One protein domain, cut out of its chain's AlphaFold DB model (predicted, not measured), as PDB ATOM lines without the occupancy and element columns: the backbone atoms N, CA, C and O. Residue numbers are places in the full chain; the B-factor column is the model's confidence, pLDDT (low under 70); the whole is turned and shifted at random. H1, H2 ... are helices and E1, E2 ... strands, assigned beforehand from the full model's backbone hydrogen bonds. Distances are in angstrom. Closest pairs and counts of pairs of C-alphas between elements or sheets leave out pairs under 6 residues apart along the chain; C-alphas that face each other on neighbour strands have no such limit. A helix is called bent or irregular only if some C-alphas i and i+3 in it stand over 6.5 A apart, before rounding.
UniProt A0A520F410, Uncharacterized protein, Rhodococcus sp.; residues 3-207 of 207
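AT A GLANCE: This is residues 3 to 207 of the 207 residues of an uncharacterized protein of Rhodococcus sp. (UniProt A0A520F410). A small three-stranded sheet, E1, E4 and E3, stands near the middle of the model, with a bent two-stranded ribbon, E2 and E5, near E1. At one end H6 packs on the ribbon and crosses H2, which is on the three-stranded sheet; H5 packs on E3, and an unnamed stretch of 49 residues, 3 to 51, comes before H1. The printed part has 205 residues, with six named helices and five named strands in the order H1 E1 H2 E2 H3 H4 H5 E3 E4 E5 H6. Both sheets are antiparallel and the class is mixed, helices and strands, with 86 residues in named elements, under half. It is compact, radius of gyration of the C-alphas 17.0 A, and rounded, spanning 47 by 44 by 36 A.

IN THESE COORDINATES: After residues 3 to 51, H1 is residues 52 to 55, its first C-alpha at (205.737, 201.204, 200.632). E1 is residues 58 to 62, H2 65 to 74, and E2 93 to 100, 21.9 A long. H3 is residues 112 to 117, H4 123 to 126, and H5 129 to 144, 22.6 A long. H5 is irregular, C-alphas 130 and 133 being 7.4 A apart, with a kink of 26 degrees near residue 136. E3 is residues 151 to 155, E4 163 to 168, and E5 176 to 183, 19.8 A long, which bends by 63 degrees at residue 179. H6, residues 189 to 202, 18.8 A long, ends at C-alpha 202, (218.182, 232.401, 189.796).

HOW THE PARTS SIT: The sheet runs E1 E4 E3; N 59 and O 167 of E1 and E4 are 2.9 A apart, and N 152 and O 166 of the hairpin E3 and E4 2.8 A, within hydrogen-bond range. H2 and H5 make two layers with it, helices on one face of a sheet. H2 stands up from it at a height of 7.4 A, over E1 and only just over E4, with 3 C-alphas. H2 and H6 touch about perpendicular, at 82 degrees, closest C-alphas Gly 66 and Ser 197, 5.5 A. The closest C-alphas of E5 and H6 are Ala 182 and Ala 190, 5.6 A; N 97 and O 180 of E2 and E5 are 2.9 A apart. H5 touches H1 with residues 140 to 144 alone, closest C-alphas Gly 52 and Thr 140, 5.8 A. H4 only grazes the sheet, and H3 touches no helix. Every O i to N i+4 pair is within hydrogen-bond range in H3 and H6, 5 of 6 in H2 and 10 of 12 in H5; H1 and H4 are too short for such a pair.

THE WHOLE: The C-alphas farthest apart, of Ala 47 and Asp 187, are 48.3 A apart. The printed part has no cut. The links H2 to E2 and E2 to H3 are long. Mean pLDDT of the printed part is 92.9; residues 159 to 160 are under 70.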
ATOM      1  N   TRP A   3     225.083 211.611 187.186       88.38
ATOM      2  CA  TRP A   3     226.537 211.554 187.383       88.38
ATOM      3  C   TRP A   3     227.201 210.904 186.174       88.38
ATOM      4  O   TRP A   3     226.842 209.788 185.808       88.38
ATOM      5  N   THR A   4     228.218 211.546 185.601       86.00
ATOM      6  CA  THR A   4     228.953 211.021 184.436       86.00
ATOM      7  C   THR A   4     229.643 209.687 184.723       86.00
ATOM      8  O   THR A   4     229.842 208.897 183.809       86.00
ATOM      9  N   SER A   5     229.961 209.407 185.990       89.19
ATOM     10  CA  SER A   5     230.559 208.148 186.446       89.19
ATOM     11  C   SER A   5     229.545 207.045 186.781       89.19
ATOM     12  O   SER A   5     229.950 205.961 187.195       89.19
ATOM     13  N   SER A   6     228.238 207.310 186.691       88.12
ATOM     14  CA  SER A   6     227.213 206.314 187.012       88.12
ATOM     15  C   SER A   6     227.255 205.156 186.017       88.12
ATOM     16  O   SER A   6     227.199 205.371 184.808       88.12
ATOM     17  N   SER A   7     227.257 203.921 186.523       89.94
ATOM     18  CA  SER A   7     227.117 202.707 185.707       89.94
ATOM     19  C   SER A   7     225.707 202.514 185.135       89.94
ATOM     20  O   SER A   7     225.502 201.656 184.283       89.94
ATOM     21  N   TYR A   8     224.729 203.284 185.619       92.31
ATOM     22  CA  TYR A   8     223.332 203.234 185.189       92.31
ATOM     23  C   TYR A   8     222.998 204.420 184.283       92.31
ATOM     24  O   TYR A   8     223.427 205.539 184.606       92.31
ATOM     25  N   PRO A   9     222.218 204.229 183.202       93.88
ATOM     26  CA  PRO A   9     221.808 205.327 182.337       93.88
ATOM     27  C   PRO A   9     220.860 206.310 183.058       93.88
ATOM     28  O   PRO A   9     220.210 205.935 184.035       93.88
ATOM     29  N   PRO A  10     220.748 207.568 182.589       94.00
ATOM     30  CA  PRO A  10     219.953 208.614 183.247       94.00
ATOM     31  C   PRO A  10     218.459 208.320 183.427       94.00
ATOM     32  O   PRO A  10     217.824 208.944 184.270       94.00
ATOM     33  N   ASN A  11     217.899 207.404 182.640       95.19
ATOM     34  CA  ASN A  11     216.507 206.959 182.718       95.19
ATOM     35  C   ASN A  11     216.318 205.709 183.605       95.19
ATOM     36  O   ASN A  11     215.271 205.072 183.554       95.19
ATOM     37  N   SER A  12     217.322 205.333 184.406       94.44
ATOM     38  CA  SER A  12     217.215 204.211 185.345       94.44
ATOM     39  C   SER A  12     216.636 204.632 186.687       94.44
ATOM     40  O   SER A  12     217.095 205.592 187.303       94.44
ATOM     41  N   PHE A  13     215.694 203.840 187.187       95.25
ATOM     42  CA  PHE A  13     215.166 203.963 188.539       95.25
ATOM     43  C   PHE A  13     216.144 203.352 189.551       95.25
ATOM     44  O   PHE A  13     216.677 202.258 189.346       95.25
ATOM     45  N   ASN A  14     216.375 204.039 190.671       93.06
ATOM     46  CA  ASN A  14     217.163 203.491 191.772       93.06
ATOM     47  C   ASN A  14     216.341 202.421 192.502       93.06
ATOM     48  O   ASN A  14     215.431 202.768 193.248       93.06
ATOM     49  N   ARG A  15     216.668 201.139 192.297       90.69
ATOM     50  CA  ARG A  15     216.033 199.994 192.985       90.69
ATOM     51  C   ARG A  15     216.859 199.429 194.136       90.69
ATOM     52  O   ARG A  15     216.308 198.833 195.052       90.69
ATOM     53  N   SER A  16     218.180 199.546 194.056       83.12
ATOM     54  CA  SER A  16     219.101 198.763 194.892       83.12
ATOM     55  C   SER A  16     219.603 199.517 196.117       83.12
ATOM     56  O   SER A  16     220.023 198.889 197.080       83.12
ATOM     57  N   ASN A  17     219.554 200.850 196.093       84.38
ATOM     58  CA  ASN A  17     220.064 201.701 197.164       84.38
ATOM     59  C   ASN A  17     218.942 202.572 197.732       84.38
ATOM     60  O   ASN A  17     219.075 203.795 197.804       84.38
ATOM     61  N   ILE A  18     217.810 201.952 198.074       91.31
ATOM     62  CA  ILE A  18     216.737 202.644 198.793       91.31
ATOM     63  C   ILE A  18     217.217 202.875 200.220       91.31
ATOM     64  O   ILE A  18     217.474 201.920 200.955       91.31
ATOM     65  N   ALA A  19     217.377 204.140 200.609       92.31
ATOM     66  CA  ALA A  19     217.880 204.457 201.934       92.31
ATOM     67  C   ALA A  19     216.894 203.975 203.014       92.31
ATOM     68  O   ALA A  19     215.677 204.146 202.850       92.31
ATOM     69  N   PRO A  20     217.376 203.432 204.146       93.38
ATOM     70  CA  PRO A  20     216.507 203.139 205.280       93.38
ATOM     71  C   PRO A  20     215.806 204.417 205.752       93.38
ATOM     72  O   PRO A  20     216.310 205.528 205.557       93.38
ATOM     73  N   TRP A  21     214.627 204.271 206.348       95.56
ATOM     74  CA  TRP A  21     213.937 205.407 206.946       95.56
ATOM     75  C   TRP A  21     214.673 205.852 208.210       95.56
ATOM     76  O   TRP A  21     214.960 205.039 209.085       95.56
ATOM     77  N   VAL A  22     214.982 207.146 208.298       95.06
ATOM     78  CA  VAL A  22     215.635 207.737 209.472       95.06
ATOM     79  C   VAL A  22     214.979 209.070 209.808       95.06
ATOM     80  O   VAL A  22     214.929 209.970 208.963       95.06
ATOM     81  N   ASP A  23     214.545 209.231 211.062       94.06
ATOM     82  CA  ASP A  23     214.163 210.537 211.604       94.06
ATOM     83  C   ASP A  23     215.410 211.352 211.970       94.06
ATOM     84  O   ASP A  23     215.944 211.298 213.083       94.06
ATOM     85  N   ALA A  24     215.866 212.137 210.999       93.62
ATOM     86  CA  ALA A  24     217.036 212.992 211.115       93.62
ATOM     87  C   ALA A  24     216.916 214.091 212.190       93.62
ATOM     88  O   ALA A  24     217.935 214.667 212.579       93.62
ATOM     89  N   ARG A  25     215.711 214.389 212.702       91.69
ATOM     90  CA  ARG A  25     215.523 215.379 213.777       91.69
ATOM     91  C   ARG A  25     216.010 214.872 215.132       91.69
ATOM     92  O   ARG A  25     216.324 215.681 216.000       91.69
ATOM     93  N   THR A  26     216.106 213.554 215.289       92.38
ATOM     94  CA  THR A  26     216.569 212.903 216.525       92.38
ATOM     95  C   THR A  26     218.088 212.729 216.587       92.38
ATOM     96  O   THR A  26     218.624 212.361 217.630       92.38
ATOM     97  N   LEU A  27     218.796 213.005 215.486       92.50
ATOM     98  CA  LEU A  27     220.232 212.764 215.375       92.50
ATOM     99  C   LEU A  27     221.064 213.929 215.919       92.50
ATOM    100  O   LEU A  27     220.827 215.097 215.593       92.50
ATOM    101  N   ASP A  28     222.130 213.596 216.651       92.31
ATOM    102  CA  ASP A  28     223.225 214.530 216.894       92.31
ATOM    103  C   ASP A  28     224.160 214.565 215.680       92.31
ATOM    104  O   ASP A  28     224.971 213.672 215.435       92.31
ATOM    105  N   VAL A  29     224.055 215.648 214.918       88.06
ATOM    106  CA  VAL A  29     224.800 215.869 213.671       88.06
ATOM    107  C   VAL A  29     226.296 216.093 213.881       88.06
ATOM    108  O   VAL A  29     227.048 216.125 212.911       88.06
ATOM    109  N   ARG A  30     226.740 216.289 215.131       88.56
ATOM    110  CA  ARG A  30     228.168 216.392 215.461       88.56
ATOM    111  C   ARG A  30     228.848 215.028 215.491       88.56
ATOM    112  O   ARG A  30     230.059 214.953 215.313       88.56
ATOM    113  N   THR A  31     228.076 213.977 215.745       92.62
ATOM    114  CA  THR A  31     228.574 212.614 215.960       92.62
ATOM    115  C   THR A  31     228.034 211.626 214.933       92.62
ATOM    116  O   THR A  31     228.638 210.579 214.717       92.62
ATOM    117  N   THR A  32     226.935 211.969 214.258       91.25
ATOM    118  CA  THR A  32     226.267 211.113 213.278       91.25
ATOM    119  C   THR A  32     226.295 211.752 211.897       91.25
ATOM    120  O   THR A  32     225.965 212.928 211.732       91.25
ATOM    121  N   ALA A  33     226.659 210.963 210.885       90.88
ATOM    122  CA  ALA A  33     226.601 211.396 209.496       90.88
ATOM    123  C   ALA A  33     225.159 211.730 209.078       90.88
ATOM    124  O   ALA A  33     224.204 211.073 209.495       90.88
ATOM    125  N   ILE A  34     225.010 212.734 208.213       90.31
ATOM    126  CA  ILE A  34     223.711 213.092 207.635       90.31
ATOM    127  C   ILE A  34     223.184 211.896 206.825       90.31
ATOM    128  O   ILE A  34     223.900 211.417 205.940       90.31
ATOM    129  N   PRO A  35     221.947 211.425 207.075       90.94
ATOM    130  CA  PRO A  35     221.366 210.341 206.297       90.94
ATOM    131  C   PRO A  35     221.305 210.697 204.812       90.94
ATOM    132  O   PRO A  35     220.810 211.763 204.437       90.94
ATOM    133  N   ALA A  36     221.759 209.781 203.960       88.75
ATOM    134  CA  ALA A  36     221.698 209.921 202.509       88.75
ATOM    135  C   ALA A  36     220.279 209.627 201.990       88.75
ATOM    136  O   ALA A  36     220.072 208.672 201.251       88.75
ATOM    137  N   GLN A  37     219.305 210.433 202.423       90.00
ATOM    138  CA  GLN A  37     217.900 210.305 202.042       90.00
ATOM    139  C   GLN A  37     217.514 211.318 200.955       90.00
ATOM    140  O   GLN A  37     217.997 212.457 200.933       90.00
ATOM    141  N   GLY A  38     216.607 210.922 200.068       91.75
ATOM    142  CA  GLY A  38     215.860 211.826 199.188       91.75
ATOM    143  C   GLY A  38     214.615 212.391 199.880       91.75
ATOM    144  O   GLY A  38     214.105 211.794 200.822       91.75
ATOM    145  N   ARG A  39     214.084 213.522 199.394       93.75
ATOM    146  CA  ARG A  39     212.896 214.170 199.991       93.75
ATOM    147  C   ARG A  39     211.656 213.269 199.949       93.75
ATOM    148  O   ARG A  39     210.891 213.239 200.905       93.75
ATOM    149  N   PHE A  40     211.470 212.527 198.861       96.25
ATOM    150  CA  PHE A  40     210.254 211.755 198.587       96.25
ATOM    151  C   PHE A  40     210.521 210.311 198.151       96.25
ATOM    152  O   PHE A  40     209.624 209.663 197.627       96.25
ATOM    153  N   GLU A  41     211.742 209.796 198.315       93.75
ATOM    154  CA  GLU A  41     212.006 208.411 197.913       93.75
ATOM    155  C   GLU A  41     211.171 207.431 198.767       93.75
ATOM    156  O   GLU A  41     211.030 207.666 199.978       93.75
ATOM    157  N   PRO A  42     210.640 206.340 198.180       96.81
ATOM    158  CA  PRO A  42     209.787 205.394 198.893       96.81
ATOM    159  C   PRO A  42     210.412 204.867 200.186       96.81
ATOM    160  O   PRO A  42     211.618 204.613 200.265       96.81
ATOM    161  N   VAL A  43     209.583 204.681 201.212       97.75
ATOM    162  CA  VAL A  43     209.960 203.995 202.452       97.75
ATOM    163  C   VAL A  43     209.586 202.526 202.329       97.75
ATOM    164  O   VAL A  43     208.414 202.186 202.221       97.75
ATOM    165  N   HIS A  44     210.584 201.644 202.336       96.75
ATOM    166  CA  HIS A  44     210.361 200.200 202.191       96.75
ATOM    167  C   HIS A  44     210.147 199.474 203.521       96.75
ATOM    168  O   HIS A  44     209.776 198.305 203.512       96.75
ATOM    169  N   ASP A  45     210.357 200.147 204.654       96.88
ATOM    170  CA  ASP A  45     210.114 199.575 205.978       96.88
ATOM    171  C   ASP A  45     208.597 199.415 206.219       96.88
ATOM    172  O   ASP A  45     207.896 200.426 206.357       96.88
ATOM    173  N   PRO A  46     208.069 198.176 206.300       96.50
ATOM    174  CA  PRO A  46     206.638 197.937 206.465       96.50
ATOM    175  C   PRO A  46     206.105 198.353 207.843       96.50
ATOM    176  O   PRO A  46     204.897 198.538 207.978       96.50
ATOM    177  N   ALA A  47     206.967 198.507 208.856       96.62
ATOM    178  CA  ALA A  47     206.561 199.013 210.165       96.62
ATOM    179  C   ALA A  47     206.330 200.534 210.145       96.62
ATOM    180  O   ALA A  47     205.545 201.048 210.942       96.62
ATOM    181  N   VAL A  48     206.989 201.251 209.226       96.75
ATOM    182  CA  VAL A  48     206.845 202.706 209.062       96.75
ATOM    183  C   VAL A  48     205.795 203.043 208.005       96.75
ATOM    184  O   VAL A  48     204.959 203.921 208.226       96.75
ATOM    185  N   CYS A  49     205.843 202.368 206.855       97.31
ATOM    186  CA  CYS A  49     204.959 202.588 205.709       97.31
ATOM    187  C   CYS A  49     204.489 201.242 205.132       97.31
ATOM    188  O   CYS A  49     205.122 200.699 204.216       97.31
ATOM    189  N   PRO A  50     203.371 200.685 205.630       97.00
ATOM    190  CA  PRO A  50     202.782 199.475 205.067       97.00
ATOM    191  C   PRO A  50     202.523 199.620 203.559       97.00
ATOM    192  O   PRO A  50     201.908 200.582 203.107       97.00
ATOM    193  N   GLY A  51     203.014 198.662 202.768       96.00
ATOM    194  CA  GLY A  51     202.893 198.675 201.304       96.00
ATOM    195  C   GLY A  51     203.916 199.550 200.566       96.00
ATOM    196  O   GLY A  51     203.979 199.483 199.343       96.00
ATOM    197  N   GLY A  52     204.763 200.311 201.267       97.25
ATOM    198  CA  GLY A  52     205.737 201.204 200.632       97.25
ATOM    199  C   GLY A  52     206.794 200.483 199.784       97.25
ATOM    200  O   GLY A  52     207.182 200.982 198.732       97.25
ATOM    201  N   ALA A  53     207.179 199.257 200.160       96.62
ATOM    202  CA  ALA A  53     208.069 198.414 199.354       96.62
ATOM    203  C   ALA A  53     207.490 198.066 197.968       96.62
ATOM    204  O   ALA A  53     208.239 197.925 197.002       96.62
ATOM    205  N   ALA A  54     206.159 197.986 197.839       96.94
ATOM    206  CA  ALA A  54     205.499 197.713 196.564       96.94
ATOM    207  C   ALA A  54     205.585 198.891 195.580       96.94
ATOM    208  O   ALA A  54     205.286 198.719 194.404       96.94
ATOM    209  N   LEU A  55     206.012 200.080 196.026       97.12
ATOM    210  CA  LEU A  55     206.272 201.213 195.136       97.12
ATOM    211  C   LEU A  55     207.587 201.059 194.357       97.12
ATOM    212  O   LEU A  55     207.804 201.796 193.403       97.12
ATOM    213  N   GLY A  56     208.437 200.090 194.708       96.12
ATOM    214  CA  GLY A  56     209.675 199.817 193.981       96.12
ATOM    215  C   GLY A  56     210.721 200.923 194.136       96.12
ATOM    216  O   GLY A  56     210.868 201.527 195.203       96.12
ATOM    217  N   GLY A  57     211.492 201.129 193.073       96.19
ATOM    218  CA  GLY A  57     212.504 202.163 192.944       96.19
ATOM    219  C   GLY A  57     211.945 203.520 192.534       96.19
ATOM    220  O   GLY A  57     210.743 203.691 192.342       96.19
ATOM    221  N   TYR A  58     212.839 204.499 192.402       96.31
ATOM    222  CA  TYR A  58     212.464 205.876 192.086       96.31
ATOM    223  C   TYR A  58     213.416 206.563 191.103       96.31
ATOM    224  O   TYR A  58     214.600 206.227 191.020       96.31
ATOM    225  N   LEU A  59     212.909 207.583 190.410       96.31
ATOM    226  CA  LEU A  59     213.680 208.469 189.539       96.31
ATOM    227  C   LEU A  59     213.229 209.924 189.721       96.31
ATOM    228  O   LEU A  59     212.048 210.231 189.594       96.31
ATOM    229  N   TYR A  60     214.176 210.825 189.993       96.19
ATOM    230  CA  TYR A  60     213.921 212.266 190.090       96.19
ATOM    231  C   TYR A  60     214.189 212.979 188.765       96.19
ATOM    232  O   TYR A  60     215.247 212.811 188.156       96.19
ATOM    233  N   LEU A  61     213.256 213.841 188.374       96.75
ATOM    234  CA  LEU A  61     213.237 214.588 187.123       96.75
ATOM    235  C   LEU A  61     212.891 216.055 187.409       96.75
ATOM    236  O   LEU A  61     212.102 216.355 188.301       96.75
ATOM    237  N   GLY A  62     213.476 216.978 186.648       96.06
ATOM    238  CA  GLY A  62     212.989 218.358 186.575       96.06
ATOM    239  C   GLY A  62     212.122 218.509 185.331       96.06
ATOM    240  O   GLY A  62     212.494 217.975 184.286       96.06
ATOM    241  N   LEU A  63     210.992 219.215 185.428       96.38
ATOM    242  CA  LEU A  63     210.130 219.483 184.265       96.38
ATOM    243  C   LEU A  63     210.671 220.619 183.377       96.38
ATOM    244  O   LEU A  63     210.165 220.853 182.284       96.38
ATOM    245  N   SER A  64     211.727 221.293 183.827       96.38
ATOM    246  CA  SER A  64     212.461 222.338 183.115       96.38
ATOM    247  C   SER A  64     213.955 222.258 183.460       96.38
ATOM    248  O   SER A  64     214.369 221.529 184.372       96.38
ATOM    249  N   VAL A  65     214.785 223.043 182.763       96.56
ATOM    250  CA  VAL A  65     216.193 223.213 183.158       96.56
ATOM    251  C   VAL A  65     216.292 223.924 184.513       96.56
ATOM    252  O   VAL A  65     217.073 223.472 185.351       96.56
ATOM    253  N   GLY A  66     215.442 224.922 184.781       95.94
ATOM    254  CA  GLY A  66     215.347 225.605 186.077       95.94
ATOM    255  C   GLY A  66     215.087 224.649 187.238       95.94
ATOM    256  O   GLY A  66     215.792 224.681 188.249       95.94
ATOM    257  N   ALA A  67     214.173 223.694 187.070       96.31
ATOM    258  CA  ALA A  67     213.924 222.644 188.054       96.31
ATOM    259  C   ALA A  67     215.157 221.750 188.281       96.31
ATOM    260  O   ALA A  67     215.480 221.392 189.418       96.31
ATOM    261  N   VAL A  68     215.889 221.411 187.212       95.25
ATOM    262  CA  VAL A  68     217.136 220.636 187.316       95.25
ATOM    263  C   VAL A  68     218.230 221.424 188.042       95.25
ATOM    264  O   VAL A  68     218.969 220.832 188.831       95.25
ATOM    265  N   VAL A  69     218.329 222.735 187.824       94.38
ATOM    266  CA  VAL A  69     219.244 223.612 188.567       94.38
ATOM    267  C   VAL A  69     218.840 223.667 190.044       94.38
ATOM    268  O   VAL A  69     219.667 223.376 190.913       94.38
ATOM    269  N   ALA A  70     217.565 223.932 190.338       92.81
ATOM    270  CA  ALA A  70     217.050 224.032 191.702       92.81
ATOM    271  C   ALA A  70     217.258 222.746 192.518       92.81
ATOM    272  O   ALA A  70     217.735 222.803 193.650       92.81
ATOM    273  N   GLU A  71     216.922 221.580 191.958       91.69
ATOM    274  CA  GLU A  71     216.943 220.301 192.686       91.69
ATOM    275  C   GLU A  71     218.260 219.516 192.521       91.69
ATOM    276  O   GLU A  71     218.639 218.738 193.399       91.69
ATOM    277  N   GLY A  72     218.979 219.708 191.413       90.06
ATOM    278  CA  GLY A  72     220.213 218.978 191.100       90.06
ATOM    279  C   GLY A  72     221.500 219.696 191.510       90.06
ATOM    280  O   GLY A  72     222.477 219.029 191.863       90.06
ATOM    281  N   ILE A  73     221.502 221.034 191.485       90.19
ATOM    282  CA  ILE A  73     222.687 221.864 191.768       90.19
ATOM    283  C   ILE A  73     222.518 222.604 193.096       90.19
ATOM    284  O   ILE A  73     223.378 222.502 193.971       90.19
ATOM    285  N   LEU A  74     221.401 223.320 193.262       89.56
ATOM    286  CA  LEU A  74     221.206 224.256 194.372       89.56
ATOM    287  C   LEU A  74     220.579 223.623 195.624       89.56
ATOM    288  O   LEU A  74     220.709 224.175 196.706       89.56
ATOM    289  N   ARG A  75     219.946 222.446 195.523       83.94
ATOM    290  CA  ARG A  75     219.123 221.825 196.589       83.94
ATOM    291  C   ARG A  75     219.745 221.793 197.987       83.94
ATOM    292  O   ARG A  75     219.029 221.887 198.984       83.94
ATOM    293  N   GLY A  76     221.054 221.569 198.050       76.62
ATOM    294  CA  GLY A  76     221.825 221.459 199.292       76.62
ATOM    295  C   GLY A  76     222.808 222.605 199.512       76.62
ATOM    296  O   GLY A  76     223.736 222.437 200.295       76.62
ATOM    297  N   GLN A  77     222.662 223.707 198.781       77.19
ATOM    298  CA  GLN A  77     223.566 224.849 198.831       77.19
ATOM    299  C   GLN A  77     222.805 226.074 199.319       77.19
ATOM    300  O   GLN A  77     221.688 226.336 198.876       77.19
ATOM    301  N   ASP A  78     223.439 226.849 200.188       78.56
ATOM    302  CA  ASP A  78     223.009 228.223 200.395       78.56
ATOM    303  C   ASP A  78     223.443 229.047 199.182       78.56
ATOM    304  O   ASP A  78     224.556 228.889 198.668       78.56
ATOM    305  N   ILE A  79     222.554 229.916 198.704       81.06
ATOM    306  CA  ILE A  79     222.886 230.836 197.619       81.06
ATOM    307  C   ILE A  79     223.881 231.868 198.174       81.06
ATOM    308  O   ILE A  79     223.556 232.547 199.153       81.06
ATOM    309  N   PRO A  80     225.093 231.985 197.602       84.25
ATOM    310  CA  PRO A  80     226.119 232.855 198.155       84.25
ATOM    311  C   PRO A  80     225.765 234.339 197.943       84.25
ATOM    312  O   PRO A  80     225.139 234.674 196.935       84.25
ATOM    313  N   PRO A  81     226.180 235.254 198.846       86.69
ATOM    314  CA  PRO A  81     225.848 236.680 198.737       86.69
ATOM    315  C   PRO A  81     226.415 237.374 197.493       86.69
ATOM    316  O   PRO A  81     225.864 238.378 197.053       86.69
ATOM    317  N   ASP A  82     227.518 236.859 196.943       90.81
ATOM    318  CA  ASP A  82     228.138 237.355 195.710       90.81
ATOM    319  C   ASP A  82     227.433 236.853 194.440       90.81
ATOM    320  O   ASP A  82     227.769 237.302 193.348       90.81
ATOM    321  N   LEU A  83     226.448 235.955 194.584       91.62
ATOM    322  CA  LEU A  83     225.687 235.339 193.498       91.62
ATOM    323  C   LEU A  83     226.556 234.521 192.519       91.62
ATOM    324  O   LEU A  83     226.156 234.267 191.378       91.62
ATOM    325  N   ILE A  84     227.735 234.068 192.967       91.88
ATOM    326  CA  ILE A  84     228.677 233.283 192.161       91.88
ATOM    327  C   ILE A  84     228.715 231.830 192.643       91.88
ATOM    328  O   ILE A  84     229.180 231.496 193.736       91.88
ATOM    329  N   ILE A  85     228.288 230.917 191.776       90.94
ATOM    330  CA  ILE A  85     228.354 229.477 191.999       90.94
ATOM    331  C   ILE A  85     229.679 228.923 191.470       90.94
ATOM    332  O   ILE A  85     230.070 229.148 190.328       90.94
ATOM    333  N   ARG A  86     230.379 228.136 192.291       90.25
ATOM    334  CA  ARG A  86     231.676 227.553 191.912       90.25
ATOM    335  C   ARG A  86     231.507 226.483 190.831       90.25
ATOM    336  O   ARG A  86     230.759 225.525 191.043       90.25
ATOM    337  N   LYS A  87     232.319 226.534 189.766       89.44
ATOM    338  CA  LYS A  87     232.342 225.519 188.682       89.44
ATOM    339  C   LYS A  87     232.446 224.072 189.164       89.44
ATOM    340  O   LYS A  87     231.859 223.180 188.562       89.44
ATOM    341  N   ARG A  88     233.132 223.827 190.289       89.31
ATOM    342  CA  ARG A  88     233.246 222.485 190.891       89.31
ATOM    343  C   ARG A  88     231.896 221.831 191.212       89.31
ATOM    344  O   ARG A  88     231.848 220.615 191.330       89.31
ATOM    345  N   LEU A  89     230.818 222.607 191.373       88.44
ATOM    346  CA  LEU A  89     229.482 222.049 191.590       88.44
ATOM    347  C   LEU A  89     228.934 221.331 190.352       88.44
ATOM    348  O   LEU A  89     228.050 220.494 190.497       88.44
ATOM    349  N   LEU A  90     229.462 221.632 189.164       91.81
ATOM    350  CA  LEU A  90     229.091 220.988 187.904       91.81
ATOM    351  C   LEU A  90     229.965 219.769 187.575       91.81
ATOM    352  O   LEU A  90     229.593 218.963 186.727       91.81
ATOM    353  N   ALA A  91     231.113 219.623 188.242       91.75
ATOM    354  CA  ALA A  91     232.083 218.575 187.948       91.75
ATOM    355  C   ALA A  91     231.482 217.172 188.117       91.75
ATOM    356  O   ALA A  91     230.826 216.879 189.122       91.75
ATOM    357  N   GLY A  92     231.719 216.305 187.127       92.81
ATOM    358  CA  GLY A  92     231.215 214.930 187.133       92.81
ATOM    359  C   GLY A  92     229.700 214.805 186.933       92.81
ATOM    360  O   GLY A  92     229.143 213.731 187.150       92.81
ATOM    361  N   LYS A  93     229.006 215.880 186.544       95.06
ATOM    362  CA  LYS A  93     227.556 215.875 186.319       95.06
ATOM    363  C   LYS A  93     227.228 216.047 184.843       95.06
ATOM    364  O   LYS A  93     227.969 216.676 184.094       95.06
ATOM    365  N   SER A  94     226.085 215.514 184.442       96.94
ATOM    366  CA  SER A  94     225.503 215.651 183.115       96.94
ATOM    367  C   SER A  94     224.070 216.176 183.197       96.94
ATOM    368  O   SER A  94     223.330 215.937 184.168       96.94
ATOM    369  N   LEU A  95     223.669 216.895 182.150       98.06
ATOM    370  CA  LEU A  95     222.265 217.163 181.865       98.06
ATOM    371  C   LEU A  95     221.784 216.126 180.853       98.06
ATOM    372  O   LEU A  95     222.320 216.032 179.752       98.06
ATOM    373  N   ALA A  96     220.766 215.366 181.241       98.00
ATOM    374  CA  ALA A  96     220.087 214.408 180.387       98.00
ATOM    375  C   ALA A  96     218.676 214.920 180.100       98.00
ATOM    376  O   ALA A  96     217.949 215.274 181.032       98.00
ATOM    377  N   GLN A  97     218.310 214.958 178.823       98.06
ATOM    378  CA  GLN A  97     216.960 215.269 178.377       98.06
ATOM    379  C   GLN A  97     216.222 213.961 178.113       98.06
ATOM    380  O   GLN A  97     216.661 213.156 177.286       98.06
ATOM    381  N   LEU A  98     215.114 213.767 178.823       97.75
ATOM    382  CA  LEU A  98     214.247 212.604 178.692       97.75
ATOM    383  C   LEU A  98     212.889 213.028 178.134       97.75
ATOM    384  O   LEU A  98     212.461 214.164 178.347       97.75
ATOM    385  N   VAL A  99     212.224 212.104 177.455       96.81
ATOM    386  CA  VAL A  99     210.827 212.222 177.034       96.81
ATOM    387  C   VAL A  99     210.069 211.039 177.623       96.81
ATOM    388  O   VAL A  99     210.583 209.923 177.618       96.81
ATOM    389  N   LEU A 100     208.892 211.310 178.183       95.31
ATOM    390  CA  LEU A 100     207.923 210.275 178.519       95.31
ATOM    391  C   LEU A 100     207.216 209.870 177.232       95.31
ATOM    392  O   LEU A 100     206.702 210.739 176.528       95.31
ATOM    393  N   ASP A 101     207.225 208.577 176.929       94.81
ATOM    394  CA  ASP A 101     206.611 208.074 175.699       94.81
ATOM    395  C   ASP A 101     205.074 208.052 175.810       94.81
ATOM    396  O   ASP A 101     204.384 208.177 174.801       94.81
ATOM    397  N   ASP A 102     204.556 207.974 177.041       93.44
ATOM    398  CA  ASP A 102     203.133 207.967 177.377       93.44
ATOM    399  C   ASP A 102     202.813 208.980 178.489       93.44
ATOM    400  O   ASP A 102     203.656 209.290 179.341       93.44
ATOM    401  N   ASP A 103     201.563 209.447 178.523       94.31
ATOM    402  CA  ASP A 103     201.048 210.236 179.642       94.31
ATOM    403  C   ASP A 103     201.033 209.399 180.929       94.31
ATOM    404  O   ASP A 103     200.623 208.236 180.945       94.31
ATOM    405  N   VAL A 104     201.449 210.013 182.039       94.38
ATOM    406  CA  VAL A 104     201.471 209.371 183.357       94.38
ATOM    407  C   VAL A 104     200.692 210.181 184.378       94.38
ATOM    408  O   VAL A 104     200.918 211.378 184.564       94.38
ATOM    409  N   ASP A 105     199.806 209.502 185.101       96.81
ATOM    410  CA  ASP A 105     199.136 210.083 186.258       96.81
ATOM    411  C   ASP A 105     200.119 210.228 187.418       96.81
ATOM    412  O   ASP A 105     200.868 209.304 187.739       96.81
ATOM    413  N   VAL A 106     200.096 211.376 188.090       97.00
ATOM    414  CA  VAL A 106     200.961 211.676 189.239       97.00
ATOM    415  C   VAL A 106     200.150 212.360 190.327       97.00
ATOM    416  O   VAL A 106     199.225 213.121 190.038       97.00
ATOM    417  N   ALA A 107     200.495 212.126 191.594       95.88
ATOM    418  CA  ALA A 107     199.895 212.902 192.669       95.88
ATOM    419  C   ALA A 107     200.521 214.303 192.700       95.88
ATOM    420  O   ALA A 107     201.733 214.472 192.545       95.88
ATOM    421  N   VAL A 108     199.679 215.314 192.884       94.50
ATOM    422  CA  VAL A 108     200.053 216.725 192.757       94.50
ATOM    423  C   VAL A 108     200.298 217.320 194.142       94.50
ATOM    424  O   VAL A 108     199.364 217.453 194.933       94.50
ATOM    425  N   LEU A 109     201.551 217.682 194.421       93.25
ATOM    426  CA  LEU A 109     202.020 218.288 195.676       93.25
ATOM    427  C   LEU A 109     202.474 219.749 195.493       93.25
ATOM    428  O   LEU A 109     203.133 220.307 196.366       93.25
ATOM    429  N   ASP A 110     202.168 220.363 194.352       89.31
ATOM    430  CA  ASP A 110     202.393 221.788 194.087       89.31
ATOM    431  C   ASP A 110     201.161 222.639 194.394       89.31
ATOM    432  O   ASP A 110     200.021 222.169 194.328       89.31
ATOM    433  N   GLY A 111     201.396 223.913 194.713       86.38
ATOM    434  CA  GLY A 111     200.365 224.880 195.040       86.38
ATOM    435  C   GLY A 111     199.727 224.666 196.416       86.38
ATOM    436  O   GLY A 111     199.261 223.583 196.783       86.38
ATOM    437  N   GLN A 112     199.584 225.762 197.162       85.50
ATOM    438  CA  GLN A 112     199.008 225.753 198.513       85.50
ATOM    439  C   GLN A 112     197.619 225.094 198.574       85.50
ATOM    440  O   GLN A 112     197.302 224.392 199.532       85.50
ATOM    441  N   ARG A 113     196.786 225.271 197.541       88.62
ATOM    442  CA  ARG A 113     195.442 224.677 197.484       88.62
ATOM    443  C   ARG A 113     195.469 223.145 197.505       88.62
ATOM    444  O   ARG A 113     194.602 222.544 198.138       88.62
ATOM    445  N   ASN A 114     196.414 222.520 196.803       88.88
ATOM    446  CA  ASN A 114     196.517 221.061 196.760       88.88
ATOM    447  C   ASN A 114     197.114 220.530 198.063       88.88
ATOM    448  O   ASN A 114     196.588 219.574 198.624       88.88
ATOM    449  N   LEU A 115     198.126 221.216 198.599       89.31
ATOM    450  CA  LEU A 115     198.732 220.868 199.885       89.31
ATOM    451  C   LEU A 115     197.701 220.893 201.025       89.31
ATOM    452  O   LEU A 115     197.586 219.910 201.754       89.31
ATOM    453  N   ILE A 116     196.855 221.928 201.104       89.62
ATOM    454  CA  ILE A 116     195.788 222.016 202.119       89.62
ATOM    455  C   ILE A 116     194.821 220.824 202.037       89.62
ATOM    456  O   ILE A 116     194.404 220.301 203.068       89.62
ATOM    457  N   ARG A 117     194.479 220.356 200.827       88.12
ATOM    458  CA  ARG A 117     193.602 219.182 200.640       88.12
ATOM    459  C   ARG A 117     194.210 217.887 201.178       88.12
ATOM    460  O   ARG A 117     193.465 216.978 201.524       88.12
ATOM    461  N   LEU A 118     195.535 217.822 201.254       86.75
ATOM    462  CA  LEU A 118     196.294 216.706 201.815       86.75
ATOM    463  C   LEU A 118     196.622 216.909 203.307       86.75
ATOM    464  O   LEU A 118     197.335 216.098 203.894       86.75
ATOM    465  N   GLY A 119     196.140 217.999 203.922       88.44
ATOM    466  CA  GLY A 119     196.524 218.385 205.281       88.44
ATOM    467  C   GLY A 119     198.012 218.733 205.404       88.44
ATOM    468  O   GLY A 119     198.605 218.502 206.452       88.44
ATOM    469  N   GLN A 120     198.617 219.222 204.320       92.12
ATOM    470  CA  GLN A 120     200.027 219.594 204.214       92.12
ATOM    471  C   GLN A 120     200.174 221.096 203.936       92.12
ATOM    472  O   GLN A 120     199.215 221.792 203.591       92.12
ATOM    473  N   ASP A 121     201.402 221.592 204.041       90.88
ATOM    474  CA  ASP A 121     201.777 222.955 203.671       90.88
ATOM    475  C   ASP A 121     203.118 222.970 202.914       90.88
ATOM    476  O   ASP A 121     203.684 221.923 202.584       90.88
ATOM    477  N   ALA A 122     203.624 224.169 202.612       87.44
ATOM    478  CA  ALA A 122     204.859 224.358 201.852       87.44
ATOM    479  C   ALA A 122     206.097 223.731 202.519       87.44
ATOM    480  O   ALA A 122     207.103 223.508 201.846       87.44
ATOM    481  N   SER A 123     206.050 223.399 203.815       89.88
ATOM    482  CA  SER A 123     207.140 222.672 204.467       89.88
ATOM    483  C   SER A 123     207.371 221.298 203.840       89.88
ATOM    484  O   SER A 123     208.507 220.839 203.842       89.88
ATOM    485  N   LEU A 124     206.367 220.668 203.216       91.25
ATOM    486  CA  LEU A 124     206.539 219.379 202.538       91.25
ATOM    487  C   LEU A 124     207.568 219.448 201.394       91.25
ATOM    488  O   LEU A 124     208.289 218.481 201.147       91.25
ATOM    489  N   THR A 125     207.641 220.582 200.692       88.56
ATOM    490  CA  THR A 125     208.494 220.772 199.508       88.56
ATOM    491  C   THR A 125     209.705 221.666 199.780       88.56
ATOM    492  O   THR A 125     210.767 221.443 199.197       88.56
ATOM    493  N   ALA A 126     209.594 222.624 200.705       87.31
ATOM    494  CA  ALA A 126     210.649 223.586 201.031       87.31
ATOM    495  C   ALA A 126     211.622 223.123 202.137       87.31
ATOM    496  O   ALA A 126     212.557 223.855 202.487       87.31
ATOM    497  N   CYS A 127     211.421 221.928 202.703       88.62
ATOM    498  CA  CYS A 127     212.203 221.435 203.831       88.62
ATOM    499  C   CYS A 127     213.669 221.117 203.514       88.62
ATOM    500  O   CYS A 127     214.125 221.083 202.366       88.62
ATOM    501  N   THR A 128     214.413 220.820 204.579       90.12
ATOM    502  CA  THR A 128     215.798 220.349 204.491       90.12
ATOM    503  C   THR A 128     215.881 218.846 204.723       90.12
ATOM    504  O   THR A 128     214.900 218.195 205.081       90.12
ATOM    505  N   TRP A 129     217.085 218.295 204.580       91.31
ATOM    506  CA  TRP A 129     217.375 216.889 204.860       91.31
ATOM    507  C   TRP A 129     216.926 216.432 206.260       91.31
ATOM    508  O   TRP A 129     216.649 215.249 206.450       91.31
ATOM    509  N   ARG A 130     216.814 217.352 207.233       92.44
ATOM    510  CA  ARG A 130     216.332 217.050 208.591       92.44
ATOM    511  C   ARG A 130     214.898 216.534 208.608       92.44
ATOM    512  O   ARG A 130     214.543 215.753 209.480       92.44
ATOM    513  N   ASP A 131     214.091 216.958 207.647       94.06
ATOM    514  CA  ASP A 131     212.664 216.661 207.597       94.06
ATOM    515  C   ASP A 131     212.345 215.501 206.645       94.06
ATOM    516  O   ASP A 131     211.200 215.055 206.583       94.06
ATOM    517  N   TYR A 132     213.352 214.980 205.930       94.69
ATOM    518  CA  TYR A 132     213.151 213.970 204.890       94.69
ATOM    519  C   TYR A 132     212.532 212.677 205.411       94.69
ATOM    520  O   TYR A 132     211.742 212.067 204.702       94.69
ATOM    521  N   GLY A 133     212.791 212.284 206.662       95.62
ATOM    522  CA  GLY A 133     212.088 211.147 207.266       95.62
ATOM    523  C   GLY A 133     210.564 211.333 207.241       95.62
ATOM    524  O   GLY A 133     209.828 210.426 206.852       95.62
ATOM    525  N   GLN A 134     210.078 212.532 207.577       95.44
ATOM    526  CA  GLN A 134     208.648 212.834 207.552       95.44
ATOM    527  C   GLN A 134     208.121 212.961 206.121       95.44
ATOM    528  O   GLN A 134     207.093 212.367 205.801       95.44
ATOM    529  N   THR A 135     208.812 213.700 205.250       96.31
ATOM    530  CA  THR A 135     208.324 213.922 203.881       96.31
ATOM    531  C   THR A 135     208.316 212.635 203.060       96.31
ATOM    532  O   THR A 135     207.375 212.419 202.300       96.31
ATOM    533  N   ARG A 136     209.286 211.731 203.266       96.88
ATOM    534  CA  ARG A 136     209.296 210.388 202.662       96.88
ATOM    535  C   ARG A 136     208.121 209.539 203.123       96.88
ATOM    536  O   ARG A 136     207.499 208.878 202.294       96.88
ATOM    537  N   ARG A 137     207.807 209.565 204.423       97.19
ATOM    538  CA  ARG A 137     206.646 208.855 204.973       97.19
ATOM    539  C   ARG A 137     205.354 209.377 204.350       97.19
ATOM    540  O   ARG A 137     204.630 208.608 203.735       97.19
ATOM    541  N   THR A 138     205.132 210.690 204.407       96.81
ATOM    542  CA  THR A 138     203.956 211.336 203.807       96.81
ATOM    543  C   THR A 138     203.838 211.039 202.307       96.81
ATOM    544  O   THR A 138     202.766 210.671 201.840       96.81
ATOM    545  N   ALA A 139     204.932 211.140 201.548       97.31
ATOM    546  CA  ALA A 139     204.965 210.812 200.121       97.31
ATOM    547  C   ALA A 139     204.631 209.341 199.839       97.31
ATOM    548  O   ALA A 139     203.867 209.046 198.919       97.31
ATOM    549  N   THR A 140     205.175 208.425 200.642       98.12
ATOM    550  CA  THR A 140     204.899 206.989 200.530       98.12
ATOM    551  C   THR A 140     203.427 206.709 200.815       98.12
ATOM    552  O   THR A 140     202.786 206.045 200.009       98.12
ATOM    553  N   ASP A 141     202.871 207.279 201.887       97.25
ATOM    554  CA  ASP A 141     201.459 207.128 202.251       97.25
ATOM    555  C   ASP A 141     200.522 207.680 201.163       97.25
ATOM    556  O   ASP A 141     199.517 207.054 200.827       97.25
ATOM    557  N   ILE A 142     200.855 208.823 200.555       96.62
ATOM    558  CA  ILE A 142     200.084 209.373 199.428       96.62
ATOM    559  C   ILE A 142     200.086 208.396 198.248       96.62
ATOM    560  O   ILE A 142     199.028 208.116 197.679       96.62
ATOM    561  N   LEU A 143     201.252 207.860 197.879       97.81
ATOM    562  CA  LEU A 143     201.377 206.949 196.742       97.81
ATOM    563  C   LEU A 143     200.687 205.605 196.995       97.81
ATOM    564  O   LEU A 143     199.982 205.123 196.108       97.81
ATOM    565  N   THR A 144     200.833 205.011 198.182       97.62
ATOM    566  CA  THR A 144     200.158 203.745 198.526       97.62
ATOM    567  C   THR A 144     198.637 203.893 198.524       97.62
ATOM    568  O   THR A 144     197.942 202.975 198.093       97.62
ATOM    569  N   ASN A 145     198.120 205.065 198.907       96.56
ATOM    570  CA  ASN A 145     196.689 205.380 198.869       96.56
ATOM    571  C   ASN A 145     196.210 205.968 197.527       96.56
ATOM    572  O   ASN A 145     195.021 206.245 197.376       96.56
ATOM    573  N   THR A 146     197.094 206.110 196.532       96.50
ATOM    574  CA  THR A 146     196.749 206.598 195.184       96.50
ATOM    575  C   THR A 146     197.223 205.607 194.108       96.50
ATOM    576  O   THR A 146     198.229 205.855 193.431       96.50
ATOM    577  N   PRO A 147     196.523 204.470 193.903       95.06
ATOM    578  CA  PRO A 147     196.963 203.389 193.007       95.06
ATOM    579  C   PRO A 147     197.066 203.742 191.514       95.06
ATOM    580  O   PRO A 147     197.680 202.992 190.761       95.06
ATOM    581  N   ALA A 148     196.527 204.885 191.081       95.31
ATOM    582  CA  ALA A 148     196.709 205.392 189.717       95.31
ATOM    583  C   ALA A 148     198.024 206.183 189.525       95.31
ATOM    584  O   ALA A 148     198.589 206.185 188.440       95.31
ATOM    585  N   ALA A 149     198.556 206.819 190.577       96.75
ATOM    586  CA  ALA A 149     199.710 207.718 190.475       96.75
ATOM    587  C   ALA A 149     201.076 207.005 190.337       96.75
ATOM    588  O   ALA A 149     201.570 206.389 191.277       96.75
ATOM    589  N   HIS A 150     201.757 207.187 189.212       97.44
ATOM    590  CA  HIS A 150     203.102 206.670 188.926       97.44
ATOM    591  C   HIS A 150     204.227 207.527 189.523       97.44
ATOM    592  O   HIS A 150     205.404 207.316 189.231       97.44
ATOM    593  N   GLY A 151     203.884 208.504 190.359       97.50
ATOM    594  CA  GLY A 151     204.844 209.423 190.941       97.50
ATOM    595  C   GLY A 151     204.202 210.626 191.618       97.50
ATOM    596  O   GLY A 151     202.987 210.680 191.821       97.50
ATOM    597  N   LEU A 152     205.046 211.596 191.954       97.31
ATOM    598  CA  LEU A 152     204.703 212.838 192.639       97.31
ATOM    599  C   LEU A 152     205.248 214.029 191.861       97.31
ATOM    600  O   LEU A 152     206.452 214.088 191.606       97.31
ATOM    601  N   ARG A 153     204.395 215.006 191.559       96.62
ATOM    602  CA  ARG A 153     204.814 216.328 191.075       96.62
ATOM    603  C   ARG A 153     204.865 217.301 192.244       96.62
ATOM    604  O   ARG A 153     203.961 217.289 193.075       96.62
ATOM    605  N   TYR A 154     205.909 218.117 192.330       94.94
ATOM    606  CA  TYR A 154     206.124 219.005 193.470       94.94
ATOM    607  C   TYR A 154     206.899 220.271 193.094       94.94
ATOM    608  O   TYR A 154     207.669 220.278 192.134       94.94
ATOM    609  N   GLU A 155     206.729 221.330 193.886       92.88
ATOM    610  CA  GLU A 155     207.500 222.573 193.745       92.88
ATOM    611  C   GLU A 155     208.951 222.395 194.199       92.88
ATOM    612  O   GLU A 155     209.236 221.830 195.261       92.88
ATOM    613  N   CYS A 156     209.885 222.898 193.396       91.50
ATOM    614  CA  CYS A 156     211.297 222.893 193.738       91.50
ATOM    615  C   CYS A 156     211.578 223.816 194.929       91.50
ATOM    616  O   CYS A 156     211.105 224.948 194.973       91.50
ATOM    617  N   ARG A 157     212.452 223.390 195.848       85.06
ATOM    618  CA  ARG A 157     212.772 224.174 197.061       85.06
ATOM    619  C   ARG A 157     213.289 225.587 196.760       85.06
ATOM    620  O   ARG A 157     212.955 226.528 197.472       85.06
ATOM    621  N   HIS A 158     214.148 225.717 195.749       79.19
ATOM    622  CA  HIS A 158     214.785 226.988 195.383       79.19
ATOM    623  C   HIS A 158     214.264 227.580 194.068       79.19
ATOM    624  O   HIS A 158     214.633 228.702 193.735       79.19
ATOM    625  N   GLY A 159     213.429 226.855 193.319       68.31
ATOM    626  CA  GLY A 159     212.957 227.279 192.004       68.31
ATOM    627  C   GLY A 159     211.635 228.022 192.119       68.31
ATOM    628  O   GLY A 159     210.629 227.433 192.499       68.31
ATOM    629  N   ARG A 160     211.646 229.324 191.819       67.81
ATOM    630  CA  ARG A 160     210.473 230.212 191.850       67.81
ATOM    631  C   ARG A 160     209.381 229.693 190.896       67.81
ATOM    632  O   ARG A 160     209.360 230.076 189.735       67.81
ATOM    633  N   ASN A 161     208.469 228.860 191.400       81.44
ATOM    634  CA  ASN A 161     207.427 228.144 190.640       81.44
ATOM    635  C   ASN A 161     207.940 227.032 189.707       81.44
ATOM    636  O   ASN A 161     207.207 226.587 188.824       81.44
ATOM    637  N   GLU A 162     209.173 226.562 189.899       92.88
ATOM    638  CA  GLU A 162     209.675 225.415 189.141       92.88
ATOM    639  C   GLU A 162     209.112 224.111 189.687       92.88
ATOM    640  O   GLU A 162     208.955 223.941 190.900       92.88
ATOM    641  N   LEU A 163     208.845 223.169 188.783       95.12
ATOM    642  CA  LEU A 163     208.244 221.887 189.122       95.12
ATOM    643  C   LEU A 163     209.203 220.733 188.840       95.12
ATOM    644  O   LEU A 163     209.815 220.624 187.773       95.12
ATOM    645  N   ALA A 164     209.277 219.826 189.801       95.81
ATOM    646  CA  ALA A 164     209.987 218.569 189.694       95.81
ATOM    647  C   ALA A 164     209.016 217.393 189.824       95.81
ATOM    648  O   ALA A 164     207.868 217.523 190.255       95.81
ATOM    649  N   LEU A 165     209.504 216.234 189.409       96.75
ATOM    650  CA  LEU A 165     208.772 214.986 189.352       96.75
ATOM    651  C   LEU A 165     209.625 213.886 189.986       96.75
ATOM    652  O   LEU A 165     210.822 213.781 189.722       96.75
ATOM    653  N   MET A 166     209.011 213.056 190.821       97.19
ATOM    654  CA  MET A 166     209.584 211.797 191.284       97.19
ATOM    655  C   MET A 166     208.698 210.671 190.769       97.19
ATOM    656  O   MET A 166     207.536 210.602 191.154       97.19
ATOM    657  N   LEU A 167     209.223 209.833 189.880       97.69
ATOM    658  CA  LEU A 167     208.526 208.657 189.364       97.69
ATOM    659  C   LEU A 167     208.909 207.418 190.164       97.69
ATOM    660  O   LEU A 167     210.035 207.331 190.657       97.69
ATOM    661  N   ILE A 168     208.002 206.446 190.208       97.69
ATOM    662  CA  ILE A 168     208.213 205.117 190.786       97.69
ATOM    663  C   ILE A 168     208.108 204.012 189.728       97.69
ATOM    664  O   ILE A 168     207.521 204.223 188.668       97.69
ATOM    665  N   ASP A 169     208.644 202.826 190.022       96.44
ATOM    666  CA  ASP A 169     208.627 201.684 189.092       96.44
ATOM    667  C   ASP A 169     208.043 200.380 189.658       96.44
ATOM    668  O   ASP A 169     208.084 199.347 188.990       96.44
ATOM    669  N   GLY A 170     207.453 200.414 190.855       94.69
ATOM    670  CA  GLY A 170     206.711 199.282 191.425       94.69
ATOM    671  C   GLY A 170     205.348 199.019 190.770       94.69
ATOM    672  O   GLY A 170     204.574 198.192 191.243       94.69
ATOM    673  N   ARG A 171     205.036 199.740 189.689       92.38
ATOM    674  CA  ARG A 171     203.817 199.619 188.876       92.38
ATOM    675  C   ARG A 171     204.209 199.346 187.424       92.38
ATOM    676  O   ARG A 171     205.332 198.927 187.152       92.38
ATOM    677  N   THR A 172     203.307 199.607 186.481       91.75
ATOM    678  CA  THR A 172     203.701 199.740 185.076       91.75
ATOM    679  C   THR A 172     204.770 200.824 184.982       91.75
ATOM    680  O   THR A 172     204.528 201.971 185.345       91.75
ATOM    681  N   VAL A 173     205.978 200.443 184.573       90.38
ATOM    682  CA  VAL A 173     207.127 201.353 184.557       90.38
ATOM    683  C   VAL A 173     206.918 202.393 183.456       90.38
ATOM    684  O   VAL A 173     206.754 201.989 182.303       90.38
ATOM    685  N   PRO A 174     206.951 203.702 183.767       91.12
ATOM    686  CA  PRO A 174     206.896 204.741 182.746       91.12
ATOM    687  C   PRO A 174     208.016 204.577 181.715       91.12
ATOM    688  O   PRO A 174     209.197 204.519 182.077       91.12
ATOM    689  N   ALA A 175     207.652 204.516 180.435       93.25
ATOM    690  CA  ALA A 175     208.613 204.463 179.344       93.25
ATOM    691  C   ALA A 175     209.278 205.840 179.172       93.25
ATOM    692  O   ALA A 175     208.612 206.856 178.970       93.25
ATOM    693  N   LEU A 176     210.606 205.872 179.331       96.31
ATOM    694  CA  LEU A 176     211.419 207.086 179.293       96.31
ATOM    695  C   LEU A 176     212.531 206.955 178.256       96.31
ATOM    696  O   LEU A 176     213.523 206.243 178.471       96.31
ATOM    697  N   THR A 177     212.413 207.725 177.182       97.12
ATOM    698  CA  THR A 177     213.418 207.792 176.124       97.12
ATOM    699  C   THR A 177     214.472 208.849 176.450       97.12
ATOM    700  O   THR A 177     214.165 210.023 176.663       97.12
ATOM    701  N   LEU A 178     215.750 208.449 176.461       97.31
ATOM    702  CA  LEU A 178     216.877 209.379 176.535       97.31
ATOM    703  C   LEU A 178     217.104 210.027 175.166       97.31
ATOM    704  O   LEU A 178     217.610 209.385 174.252       97.31
ATOM    705  N   VAL A 179     216.782 211.315 175.047       97.88
ATOM    706  CA  VAL A 179     216.957 212.080 173.801       97.88
ATOM    707  C   VAL A 179     218.418 212.461 173.596       97.88
ATOM    708  O   VAL A 179     218.978 212.295 172.516       97.88
ATOM    709  N   ARG A 180     219.041 213.012 174.641       97.12
ATOM    710  CA  ARG A 180     220.451 213.420 174.638       97.12
ATOM    711  C   ARG A 180     220.969 213.582 176.058       97.12
ATOM    712  O   ARG A 180     220.211 213.888 176.976       97.12
ATOM    713  N   SER A 181     222.275 213.419 176.224       97.31
ATOM    714  CA  SER A 181     222.991 213.690 177.470       97.31
ATOM    715  C   SER A 181     224.348 214.297 177.147       97.31
ATOM    716  O   SER A 181     224.982 213.886 176.176       97.31
ATOM    717  N   ALA A 182     224.788 215.274 177.934       97.12
ATOM    718  CA  ALA A 182     226.138 215.816 177.830       97.12
ATOM    719  C   ALA A 182     226.674 216.258 179.204       97.12
ATOM    720  O   ALA A 182     225.875 216.580 180.095       97.12
ATOM    721  N   PRO A 183     228.010 216.250 179.399       97.00
ATOM    722  CA  PRO A 183     228.631 216.697 180.641       97.00
ATOM    723  C   PRO A 183     228.425 218.200 180.863       97.00
ATOM    724  O   PRO A 183     228.209 218.955 179.917       97.00
ATOM    725  N   LEU A 184     228.518 218.633 182.120       95.88
ATOM    726  CA  LEU A 184     228.413 220.042 182.520       95.88
ATOM    727  C   LEU A 184     229.769 220.712 182.770       95.88
ATOM    728  O   LEU A 184     229.831 221.929 182.931       95.88
ATOM    729  N   ASP A 185     230.848 219.936 182.822       91.62
ATOM    730  CA  ASP A 185     232.217 220.419 183.022       91.62
ATOM    731  C   ASP A 185     232.956 220.745 181.715       91.62
ATOM    732  O   ASP A 185     234.028 221.351 181.756       91.62
ATOM    733  N   VAL A 186     232.347 220.452 180.566       91.50
ATOM    734  CA  VAL A 186     232.827 220.824 179.227       91.50
ATOM    735  C   VAL A 186     231.855 221.793 178.558       91.50
ATOM    736  O   VAL A 186     230.676 221.836 178.912       91.50
ATOM    737  N   ASP A 187     232.346 222.584 177.611       93.31
ATOM    738  CA  ASP A 187     231.501 223.502 176.845       93.31
ATOM    739  C   ASP A 187     230.533 222.731 175.935       93.31
ATOM    740  O   ASP A 187     230.866 221.672 175.394       93.31
ATOM    741  N   GLY A 188     229.320 223.263 175.771       96.56
ATOM    742  CA  GLY A 188     228.282 222.677 174.931       96.56
ATOM    743  C   GLY A 188     226.879 222.843 175.508       96.56
ATOM    744  O   GLY A 188     226.690 223.331 176.620       96.56
ATOM    745  N   TRP A 189     225.885 222.349 174.761       97.75
ATOM    746  CA  TRP A 189     224.462 222.630 175.000       97.75
ATOM    747  C   TRP A 189     223.999 222.412 176.449       97.75
ATOM    748  O   TRP A 189     223.157 223.157 176.940       97.75
ATOM    749  N   ALA A 190     224.522 221.386 177.129       97.50
ATOM    750  CA  ALA A 190     224.136 221.057 178.496       97.50
ATOM    751  C   ALA A 190     224.625 222.116 179.485       97.50
ATOM    752  O   ALA A 190     223.854 222.584 180.327       97.50
ATOM    753  N   ARG A 191     225.896 222.514 179.360       96.12
ATOM    754  CA  ARG A 191     226.494 223.573 180.168       96.12
ATOM    755  C   ARG A 191     225.875 224.926 179.844       96.12
ATOM    756  O   ARG A 191     225.573 225.668 180.775       96.12
ATOM    757  N   ASP A 192     225.637 225.212 178.569       97.31
ATOM    758  CA  ASP A 192     225.026 226.467 178.125       97.31
ATOM    759  C   ASP A 192     223.612 226.612 178.695       97.31
ATOM    760  O   ASP A 192     223.297 227.633 179.298       97.31
ATOM    761  N   ALA A 193     222.790 225.559 178.609       97.69
ATOM    762  CA  ALA A 193     221.434 225.554 179.159       97.69
ATOM    763  C   ALA A 193     221.419 225.746 180.683       97.69
ATOM    764  O   ALA A 193     220.633 226.538 181.200       97.69
ATOM    765  N   VAL A 194     222.299 225.048 181.412       96.69
ATOM    766  CA  VAL A 194     222.422 225.206 182.871       96.69
ATOM    767  C   VAL A 194     222.924 226.601 183.241       96.69
ATOM    768  O   VAL A 194     222.443 227.175 184.211       96.69
ATOM    769  N   THR A 195     223.871 227.154 182.482       96.12
ATOM    770  CA  THR A 195     224.426 228.491 182.736       96.12
ATOM    771  C   THR A 195     223.393 229.580 182.467       96.12
ATOM    772  O   THR A 195     223.257 230.489 183.279       96.12
ATOM    773  N   ALA A 196     222.634 229.455 181.375       96.62
ATOM    774  CA  ALA A 196     221.517 230.340 181.068       96.62
ATOM    775  C   ALA A 196     220.469 230.299 182.185       96.62
ATOM    776  O   ALA A 196     220.146 231.332 182.749       96.62
ATOM    777  N   SER A 197     220.036 229.105 182.601       95.50
ATOM    778  CA  SER A 197     219.066 228.948 183.693       95.50
ATOM    779  C   SER A 197     219.575 229.494 185.034       95.50
ATOM    780  O   SER A 197     218.837 230.176 185.741       95.50
ATOM    781  N   LEU A 198     220.850 229.271 185.385       94.12
ATOM    782  CA  LEU A 198     221.459 229.884 186.574       94.12
ATOM    783  C   LEU A 198     221.299 231.411 186.561       94.12
ATOM    784  O   LEU A 198     220.936 231.978 187.590       94.12
ATOM    785  N   LEU A 199     221.524 232.057 185.415       95.12
ATOM    786  CA  LEU A 199     221.385 233.503 185.271       95.12
ATOM    787  C   LEU A 199     219.914 233.941 185.244       95.12
ATOM    788  O   LEU A 199     219.514 234.770 186.056       95.12
ATOM    789  N   ASP A 200     219.117 233.380 184.343       94.25
ATOM    790  CA  ASP A 200     217.768 233.856 184.034       94.25
ATOM    791  C   ASP A 200     216.773 233.541 185.163       94.25
ATOM    792  O   ASP A 200     215.969 234.395 185.546       94.25
ATOM    793  N   ASP A 201     216.863 232.343 185.752       91.94
ATOM    794  CA  ASP A 201     215.889 231.862 186.738       91.94
ATOM    795  C   ASP A 201     216.312 232.190 188.183       91.94
ATOM    796  O   ASP A 201     215.466 232.397 189.064       91.94
ATOM    797  N   PHE A 202     217.626 232.256 188.442       91.12
ATOM    798  CA  PHE A 202     218.182 232.401 189.796       91.12
ATOM    799  C   PHE A 202     219.065 233.639 189.997       91.12
ATOM    800  O   PHE A 202     219.414 233.928 191.144       91.12
ATOM    801  N   ASN A 203     219.392 234.391 188.939       93.00
ATOM    802  CA  ASN A 203     220.333 235.517 188.979       93.00
ATOM    803  C   ASN A 203     221.720 235.119 189.525       93.00
ATOM    804  O   ASN A 203     222.306 235.828 190.343       93.00
ATOM    805  N   LEU A 204     222.218 233.954 189.103       93.31
ATOM    806  CA  LEU A 204     223.500 233.371 189.499       93.31
ATOM    807  C   LEU A 204     224.440 233.233 188.304       93.31
ATOM    808  O   LEU A 204     224.025 232.944 187.185       93.31
ATOM    809  N   THR A 205     225.740 233.365 188.558       94.12
ATOM    810  CA  THR A 205     226.788 233.164 187.541       94.12
ATOM    811  C   THR A 205     227.793 232.100 187.976       94.12
ATOM    812  O   THR A 205     227.882 231.759 189.153       94.12
ATOM    813  N   LEU A 206     228.544 231.535 187.026       90.56
ATOM    814  CA  LEU A 206     229.587 230.547 187.318       90.56
ATOM    815  C   LEU A 206     230.959 231.210 187.505       90.56
ATOM    816  O   LEU A 206     231.456 231.866 186.589       90.56
ATOM    817  N   GLY A 207     231.598 230.951 188.651       85.88
ATOM    818  CA  GLY A 207     232.982 231.334 188.985       85.88
ATOM    819  C   GLY A 207     233.978 230.203 188.781       85.88
ATOM    820  O   GLY A 207     233.732 229.087 189.303       85.88
TER     821      GLY A 207